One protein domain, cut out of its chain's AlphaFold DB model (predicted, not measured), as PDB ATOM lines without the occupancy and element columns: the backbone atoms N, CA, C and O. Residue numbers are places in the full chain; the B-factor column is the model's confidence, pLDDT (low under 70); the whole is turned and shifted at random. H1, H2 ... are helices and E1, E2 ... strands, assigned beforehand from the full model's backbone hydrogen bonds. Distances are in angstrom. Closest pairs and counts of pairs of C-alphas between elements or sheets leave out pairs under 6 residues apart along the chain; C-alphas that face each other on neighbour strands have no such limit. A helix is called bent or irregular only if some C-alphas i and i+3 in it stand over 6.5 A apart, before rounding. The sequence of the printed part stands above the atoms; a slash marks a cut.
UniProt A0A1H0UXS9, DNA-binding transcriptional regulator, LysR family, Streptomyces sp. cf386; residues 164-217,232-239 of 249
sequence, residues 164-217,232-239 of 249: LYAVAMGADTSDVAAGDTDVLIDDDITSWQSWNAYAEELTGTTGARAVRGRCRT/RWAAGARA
ATOM      1  N   LEU A 164      12.279  21.211 -42.637       75.62
ATOM      2  CA  LEU A 164      10.944  20.665 -42.443       75.62
ATOM      3  C   LEU A 164      10.811  20.068 -41.049       75.62
ATOM      4  O   LEU A 164      11.765  19.509 -40.513       75.62
ATOM      5  N   TYR A 165       9.611  20.194 -40.492       81.38
ATOM      6  CA  TYR A 165       9.277  19.690 -39.171       81.38
ATOM      7  C   TYR A 165       8.170  18.647 -39.268       81.38
ATOM      8  O   TYR A 165       7.232  18.773 -40.063       81.38
ATOM      9  N   ALA A 166       8.285  17.628 -38.420       82.94
ATOM     10  CA  ALA A 166       7.193  16.724 -38.132       82.94
ATOM     11  C   ALA A 166       6.141  17.409 -37.267       82.94
ATOM     12  O   ALA A 166       6.482  18.221 -36.408       82.94
ATOM     13  N   VAL A 167       4.871  17.065 -37.465       82.00
ATOM     14  CA  VAL A 167       3.779  17.545 -36.620       82.00
ATOM     15  C   VAL A 167       3.013  16.340 -36.093       82.00
ATOM     16  O   VAL A 167       2.378  15.603 -36.842       82.00
ATOM     17  N   ALA A 168       3.056  16.151 -34.780       82.75
ATOM     18  CA  ALA A 168       2.313  15.112 -34.085       82.75
ATOM     19  C   ALA A 168       1.457  15.721 -32.971       82.75
ATOM     20  O   ALA A 168       1.719  16.816 -32.478       82.75
ATOM     21  N   MET A 169       0.416  14.993 -32.571       83.44
ATOM     22  CA  MET A 169      -0.357  15.340 -31.382       83.44
ATOM     23  C   MET A 169       0.446  14.964 -30.135       83.44
ATOM     24  O   MET A 169       0.753  13.789 -29.938       83.44
ATOM     25  N   GLY A 170       0.747  15.939 -29.279       86.12
ATOM     26  CA  GLY A 170       1.475  15.727 -28.029       86.12
ATOM     27  C   GLY A 170       2.498  16.827 -27.754       86.12
ATOM     28  O   GLY A 170       2.551  17.825 -28.467       86.12
ATOM     29  N   ALA A 171       3.294  16.635 -26.703       85.06
ATOM     30  CA  ALA A 171       4.382  17.537 -26.316       85.06
ATOM     31  C   ALA A 171       5.774  16.982 -26.674       85.06
ATOM     32  O   ALA A 171       6.783  17.553 -26.271       85.06
ATOM     33  N   ASP A 172       5.829  15.851 -27.379       84.62
ATOM     34  CA  ASP A 172       7.084  15.238 -27.797       84.62
ATOM     35  C   ASP A 172       7.729  16.072 -28.910       84.62
ATOM     36  O   ASP A 172       7.118  16.336 -29.946       84.62
ATOM     37  N   THR A 173       8.957  16.507 -28.658       85.06
ATOM     38  CA  THR A 173       9.782  17.309 -29.567       85.06
ATOM     39  C   THR A 173      11.040  16.566 -30.003       85.06
ATOM     40  O   THR A 173      11.938  17.174 -30.584       85.06
ATOM     41  N   SER A 174      11.127  15.267 -29.701       86.81
ATOM     42  CA  SER A 174      12.246  14.436 -30.118       86.81
ATOM     43  C   SER A 174      12.313  14.300 -31.640       86.81
ATOM     44  O   SER A 174      11.321  14.418 -32.363       86.81
ATOM     45  N   ASP A 175      13.529  14.073 -32.130       85.12
ATOM     46  CA  ASP A 175      13.775  13.855 -33.547       85.12
ATOM     47  C   ASP A 175      13.066  12.581 -34.029       85.12
ATOM     48  O   ASP A 175      13.209  11.512 -33.436       85.12
ATOM     49  N   VAL A 176      12.375  12.679 -35.168       85.69
ATOM     50  CA  VAL A 176      11.794  11.530 -35.873       85.69
ATOM     51  C   VAL A 176      12.585  11.234 -37.145       85.69
ATOM     52  O   VAL A 176      12.984  12.141 -37.884       85.69
ATOM     53  N   ALA A 177      12.833   9.950 -37.408       86.56
ATOM     54  CA  ALA A 177      13.452   9.533 -38.655       86.56
ATOM     55  C   ALA A 177      12.486   9.777 -39.815       86.56
ATOM     56  O   ALA A 177      11.308   9.460 -39.734       86.56
ATOM     57  N   ALA A 178      13.004  10.301 -40.922       84.38
ATOM     58  CA  ALA A 178      12.225  10.619 -42.113       84.38
ATOM     59  C   ALA A 178      11.362   9.456 -42.640       84.38
ATOM     60  O   ALA A 178      10.252   9.688 -43.096       84.38
ATOM     61  N   GLY A 179      11.859   8.219 -42.597       88.25
ATOM     62  CA  GLY A 179      11.112   7.049 -43.073       88.25
ATOM     63  C   GLY A 179       9.920   6.670 -42.187       88.25
ATOM     64  O   GLY A 179       8.978   6.046 -42.664       88.25
ATOM     65  N   ASP A 180       9.905   7.110 -40.927       88.69
ATOM     66  CA  ASP A 180       8.904   6.710 -39.929       88.69
ATOM     67  C   ASP A 180       7.670   7.624 -39.923       88.69
ATOM     68  O   ASP A 180       6.932   7.713 -38.937       88.69
ATOM     69  N   THR A 181       7.452   8.354 -41.016       86.56
ATOM     70  CA  THR A 181       6.532   9.487 -41.033       86.56
ATOM     71  C   THR A 181       5.487   9.366 -42.120       86.56
ATOM     72  O   THR A 181       5.792   8.941 -43.234       86.56
ATOM     73  N   ASP A 182       4.268   9.809 -41.818       87.69
ATOM     74  CA  ASP A 182       3.226   9.978 -42.825       87.69
ATOM     75  C   ASP A 182       3.400  11.334 -43.539       87.69
ATOM     76  O   ASP A 182       3.367  12.387 -42.895       87.69
ATOM     77  N   VAL A 183       3.545  11.310 -44.867       87.44
ATOM     78  CA  VAL A 183       3.622  12.507 -45.724       87.44
ATOM     79  C   VAL A 183       2.302  12.669 -46.472       87.44
ATOM     80  O   VAL A 183       1.897  11.793 -47.238       87.44
ATOM     81  N   LEU A 184       1.631  13.803 -46.269       87.06
ATOM     82  CA  LEU A 184       0.363  14.106 -46.931       87.06
ATOM     83  C   LEU A 184       0.584  14.504 -48.397       87.06
ATOM     84  O   LEU A 184       1.403  15.372 -48.683       87.06
ATOM     85  N   ILE A 185      -0.198  13.931 -49.306       87.44
ATOM     86  CA  ILE A 185      -0.325  14.342 -50.707       87.44
ATOM     87  C   ILE A 185      -1.786  14.734 -50.926       87.44
ATOM     88  O   ILE A 185      -2.684  13.907 -50.754       87.44
ATOM     89  N   ASP A 186      -2.029  15.993 -51.281       87.94
ATOM     90  CA  ASP A 186      -3.388  16.517 -51.414       87.94
ATOM     91  C   ASP A 186      -4.004  16.146 -52.770       87.94
ATOM     92  O   ASP A 186      -3.308  16.074 -53.784       87.94
ATOM     93  N   ASP A 187      -5.321  15.959 -52.818       84.06
ATOM     94  CA  ASP A 187      -6.032  15.736 -54.079       84.06
ATOM     95  C   ASP A 187      -6.243  17.047 -54.867       84.06
ATOM     96  O   ASP A 187      -6.505  17.012 -56.071       84.06
ATOM     97  N   ASP A 188      -6.159  18.214 -54.215       79.88
ATOM     98  CA  ASP A 188      -6.221  19.518 -54.875       79.88
ATOM     99  C   ASP A 188      -4.885  19.884 -55.531       79.88
ATOM    100  O   ASP A 188      -4.038  20.590 -54.981       79.88
ATOM    101  N   ILE A 189      -4.733  19.459 -56.778       76.06
ATOM    102  CA  ILE A 189      -3.567  19.795 -57.591       76.06
ATOM    103  C   ILE A 189      -3.478  21.288 -57.944       76.06
ATOM    104  O   ILE A 189      -2.401  21.740 -58.306       76.06
ATOM    105  N   THR A 190      -4.550  22.077 -57.833       74.88
ATOM    106  CA  THR A 190      -4.481  23.504 -58.193       74.88
ATOM    107  C   THR A 190      -3.712  24.307 -57.152       74.88
ATOM    108  O   THR A 190      -2.866  25.129 -57.496       74.88
ATOM    109  N   SER A 191      -3.931  24.020 -55.870       76.56
ATOM    110  CA  SER A 191      -3.231  24.705 -54.779       76.56
ATOM    111  C   SER A 191      -1.962  23.966 -54.358       76.56
ATOM    112  O   SER A 191      -0.972  24.594 -53.977       76.56
ATOM    113  N   TRP A 192      -1.962  22.632 -54.450       81.44
ATOM    114  CA  TRP A 192      -0.935  21.793 -53.835       81.44
ATOM    115  C   TRP A 192       0.016  21.114 -54.814       81.44
ATOM    116  O   TRP A 192       0.919  20.435 -54.347       81.44
ATOM    117  N   GLN A 193      -0.076  21.306 -56.138       84.69
ATOM    118  CA  GLN A 193       0.802  20.593 -57.088       84.69
ATOM    119  C   GLN A 193       2.296  20.688 -56.738       84.69
ATOM    120  O   GLN A 193       2.994  19.679 -56.789       84.69
ATOM    121  N   SER A 194       2.791  21.868 -56.352       83.94
ATOM    122  CA  SER A 194       4.205  22.035 -55.977       83.94
ATOM    123  C   SER A 194       4.569  21.269 -54.707       83.94
ATOM    124  O   SER A 194       5.661  20.715 -54.616       83.94
ATOM    125  N   TRP A 195       3.658  21.228 -53.732       86.12
ATOM    126  CA  TRP A 195       3.832  20.419 -52.531       86.12
ATOM    127  C   TRP A 195       3.753  18.927 -52.859       86.12
ATOM    128  O   TRP A 195       4.625  18.180 -52.444       86.12
ATOM    129  N   ASN A 196       2.759  18.501 -53.636       89.31
ATOM    130  CA  ASN A 196       2.543  17.106 -54.006       89.31
ATOM    131  C   ASN A 196       3.744  16.533 -54.756       89.31
ATOM    132  O   ASN A 196       4.212  15.454 -54.416       89.31
ATOM    133  N   ALA A 197       4.287  17.285 -55.717       87.62
ATOM    134  CA  ALA A 197       5.496  16.902 -56.439       87.62
ATOM    135  C   ALA A 197       6.687  16.685 -55.492       87.62
ATOM    136  O   ALA A 197       7.416  15.706 -55.624       87.62
ATOM    137  N   TYR A 198       6.858  17.582 -54.518       86.62
ATOM    138  CA  TYR A 198       7.890  17.455 -53.494       86.62
ATOM    139  C   TYR A 198       7.628  16.277 -52.539       86.62
ATOM    140  O   TYR A 198       8.550  15.552 -52.185       86.62
ATOM    141  N   ALA A 199       6.381  16.064 -52.124       88.00
ATOM    142  CA  ALA A 199       5.984  14.982 -51.228       88.00
ATOM    143  C   ALA A 199       6.209  13.597 -51.861       88.00
ATOM    144  O   ALA A 199       6.666  12.673 -51.189       88.00
ATOM    145  N   GLU A 200       5.934  13.454 -53.158       90.75
ATOM    146  CA  GLU A 200       6.230  12.233 -53.913       90.75
ATOM    147  C   GLU A 200       7.741  11.956 -53.980       90.75
ATOM    148  O   GLU A 200       8.174  10.834 -53.726       90.75
ATOM    149  N   GLU A 201       8.562  12.979 -54.228       88.12
ATOM    150  CA  GLU A 201      10.026  12.854 -54.202       88.12
ATOM    151  C   GLU A 201      10.557  12.500 -52.801       88.12
ATOM    152  O   GLU A 201      11.397  11.612 -52.645       88.12
ATOM    153  N   LEU A 202      10.024  13.152 -51.765       86.31
ATOM    154  CA  LEU A 202      10.388  12.914 -50.372       86.31
ATOM    155  C   LEU A 202      10.089  11.471 -49.956       86.31
ATOM    156  O   LEU A 202      10.966  10.781 -49.453       86.31
ATOM    157  N   THR A 203       8.871  10.991 -50.206       90.81
ATOM    158  CA  THR A 203       8.477   9.611 -49.871       90.81
ATOM    159  C   THR A 203       9.296   8.571 -50.631       90.81
ATOM    160  O   THR A 203       9.713   7.577 -50.039       90.81
ATOM    161  N   GLY A 204       9.600   8.824 -51.908       90.25
ATOM    162  CA  GLY A 204      10.442   7.938 -52.711       90.25
ATOM    163  C   GLY A 204      11.892   7.858 -52.225       90.25
ATOM    164  O   GLY A 204      12.510   6.801 -52.325       90.25
ATOM    165  N   THR A 205      12.436   8.949 -51.680       90.38
ATOM    166  CA  THR A 205      13.837   9.018 -51.225       90.38
ATOM    167  C   THR A 205      14.034   8.554 -49.784       90.38
ATOM    168  O   THR A 205      15.074   7.980 -49.472       90.38
ATOM    169  N   THR A 206      13.058   8.777 -48.901       89.50
ATOM    170  CA  THR A 206      13.190   8.471 -47.467       89.50
ATOM    171  C   THR A 206      12.512   7.173 -47.042       89.50
ATOM    172  O   THR A 206      12.768   6.693 -45.938       89.50
ATOM    173  N   GLY A 207      11.629   6.618 -47.877       90.38
ATOM    174  CA  GLY A 207      10.771   5.486 -47.519       90.38
ATOM    175  C   GLY A 207       9.564   5.867 -46.654       90.38
ATOM    176  O   GLY A 207       8.853   4.979 -46.187       90.38
ATOM    177  N   ALA A 208       9.320   7.166 -46.444       90.69
ATOM    178  CA  ALA A 208       8.156   7.661 -45.716       90.69
ATOM    179  C   ALA A 208       6.842   7.195 -46.355       90.69
ATOM    180  O   ALA A 208       6.728   7.061 -47.578       90.69
ATOM    181  N   ARG A 209       5.801   7.006 -45.538       90.44
ATOM    182  CA  ARG A 209       4.509   6.545 -46.044       90.44
ATOM    183  C   ARG A 209       3.721   7.704 -46.650       90.44
ATOM    184  O   ARG A 209       3.351   8.652 -45.962       90.44
ATOM    185  N   ALA A 210       3.396   7.597 -47.935       89.31
ATOM    186  CA  ALA A 210       2.509   8.540 -48.605       89.31
ATOM    187  C   ALA A 210       1.049   8.340 -48.163       89.31
ATOM    188  O   ALA A 210       0.493   7.247 -48.290       89.31
ATOM    189  N   VAL A 211       0.405   9.407 -47.696       88.69
ATOM    190  CA  VAL A 211      -1.024   9.438 -47.363       88.69
ATOM    191  C   VAL A 211      -1.714  10.404 -48.314       88.69
ATOM    192  O   VAL A 211      -1.400  11.589 -48.322       88.69
ATOM    193  N   ARG A 212      -2.651   9.909 -49.127       88.00
ATOM    194  CA  ARG A 212      -3.407  10.739 -50.077       88.00
ATOM    195  C   ARG A 212      -4.748  11.169 -49.488       88.00
ATOM    196  O   ARG A 212      -5.437  10.355 -48.870       88.00
ATOM    197  N   GLY A 213      -5.118  12.427 -49.696       81.25
ATOM    198  CA  GLY A 213      -6.447  12.937 -49.368       81.25
ATOM    199  C   GLY A 213      -6.497  14.458 -49.272       81.25
ATOM    200  O   GLY A 213      -5.484  15.111 -49.039       81.25
ATOM    201  N   ARG A 214      -7.693  15.038 -49.404       72.62
ATOM    202  CA  ARG A 214      -7.890  16.491 -49.248       72.62
ATOM    203  C   ARG A 214      -7.621  16.985 -47.832       72.62
ATOM    204  O   ARG A 214      -8.322  16.607 -46.887       72.62
ATOM    205  N   CYS A 215      -6.734  17.964 -47.714       61.44
ATOM    206  CA  CYS A 215      -6.583  18.785 -46.529       61.44
ATOM    207  C   CYS A 215      -7.796  19.719 -46.399       61.44
ATOM    208  O   CYS A 215      -7.882  20.781 -47.017       61.44
ATOM    209  N   ARG A 216      -8.780  19.334 -45.581       52.88
ATOM    210  CA  ARG A 216      -9.870  20.241 -45.200       52.88
ATOM    211  C   ARG A 216      -9.348  21.204 -44.137       52.88
ATOM    212  O   ARG A 216      -9.207  20.819 -42.982       52.88
ATOM    213  N   THR A 217      -9.144  22.469 -44.494       35.22
ATOM    214  CA  THR A 217      -8.921  23.593 -43.565       35.22
ATOM    215  C   THR A 217     -10.196  23.930 -42.773       35.22
ATOM    216  O   THR A 217     -10.712  25.042 -42.791       35.22
ATOM    217  N   ARG A 232       0.749   7.941 -34.525       33.81
ATOM    218  CA  ARG A 232       0.924   8.298 -35.938       33.81
ATOM    219  C   ARG A 232       1.454   9.712 -36.019       33.81
ATOM    220  O   ARG A 232       0.722  10.686 -35.871       33.81
ATOM    221  N   TRP A 233       2.760   9.765 -36.215       31.31
ATOM    222  CA  TRP A 233       3.511  10.932 -36.616       31.31
ATOM    223  C   TRP A 233       3.124  11.283 -38.055       31.31
ATOM    224  O   TRP A 233       3.341  10.484 -38.967       31.31
ATOM    225  N   ALA A 234       2.559  12.469 -38.274       28.66
ATOM    226  CA  ALA A 234       2.651  13.096 -39.583       28.66
ATOM    227  C   ALA A 234       4.013  13.787 -39.615       28.66
ATOM    228  O   ALA A 234       4.316  14.571 -38.714       28.66
ATOM    229  N   ALA A 235       4.860  13.513 -40.602       28.09
ATOM    230  CA  ALA A 235       6.019  14.373 -40.775       28.09
ATOM    231  C   ALA A 235       6.248  14.841 -42.188       28.09
ATOM    232  O   ALA A 235       6.174  14.089 -43.153       28.09
ATOM    233  N   GLY A 236       6.686  16.098 -42.248       28.69
ATOM    234  CA  GLY A 236       7.799  16.450 -43.103       28.69
ATOM    235  C   GLY A 236       9.048  15.735 -42.596       28.69
ATOM    236  O   GLY A 236       9.611  16.086 -41.561       28.69
ATOM    237  N   ALA A 237       9.441  14.700 -43.324       22.91
ATOM    238  CA  ALA A 237      10.714  14.018 -43.196       22.91
ATOM    239  C   ALA A 237      11.915  14.982 -43.320       22.91
ATOM    240  O   ALA A 237      11.830  16.012 -43.990       22.91
ATOM    241  N   ARG A 238      13.060  14.615 -42.713       23.66
ATOM    242  CA  ARG A 238      14.367  15.258 -42.943       23.66
ATOM    243  C   ARG A 238      14.670  15.306 -44.442       23.66
ATOM    244  O   ARG A 238      15.086  14.313 -45.028       23.66
ATOM    245  N   ALA A 239      14.513  16.483 -45.021       27.11
ATOM    246  CA  ALA A 239      15.040  16.844 -46.320       27.11
ATOM    247  C   ALA A 239      15.333  18.344 -46.301       27.11
ATOM    248  O   ALA A 239      14.545  19.139 -45.780       27.11
TER     249      ALA A 239
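This is residues 164 to 217 and 232 to 239 of the 249 residues of the protein "DNA-binding transcriptional regulator, LysR family" of Streptomyces sp. cf386 (UniProt A0A1H0UXS9). A small parallel sheet of two short strands, E1 and E2, has one long helix, H1, packed over it, and the long unnamed stretch of residues 164 to 181 makes a wide loop past the end where the strands begin. A short antiparallel pairing ties residues 166 to 167 of that stretch to residues 234 to 235. The printed part has 62 residues, in the order E1, H1, E2; its class is mixed, helices and strands, with under half of the residues in named elements. It is compact, with a radius of gyration of the C-alphas of 11.5 A and spans of 34 by 27 by 16 A.

E1, residues 182 to 185, and E2, residues 209 to 212, are parallel neighbours at 35 degrees, with N 183 and O 209 at 2.9 A and N 185 and O 211 at 2.8 A, within hydrogen-bond range. With H1, residues 189 to 206, they form a strand-helix-strand unit, two parallel strands joined through a helix, with a right-handed crossover. The closest C-alphas of E1 and H1 are those of Ile 185 and Asn 196, 5.2 A apart. Those of H1 and E2 are Thr 203 and Ala 210, 6.2 A apart. In H1, 12 of 14 O i to N i+4 pairs are within hydrogen-bond range.

E1 begins at C-alpha 182 (3.226, 9.978, -42.825) and is 9.7 A long. H1 is 22.6 A long from C-alpha 189 (-3.567, 19.795, -57.591); it is irregular, with C-alphas 191 and 194 8.0 A apart, and has a kink of 37 degrees near residue 196. E2 is 9.8 A long and ends at C-alpha 212 (-3.407, 10.739, -50.077).

The C-alphas farthest apart, of Ser 174 and Thr 190, are 33.9 A apart. Residues 218 to 231 are not printed; C-alphas 217 and 232 are 19.7 A apart across the cut. The links E1 to H1 and H1 to E2 are tight. The model's pLDDT is under 70 at residues 215 to 217 and 232 to 239.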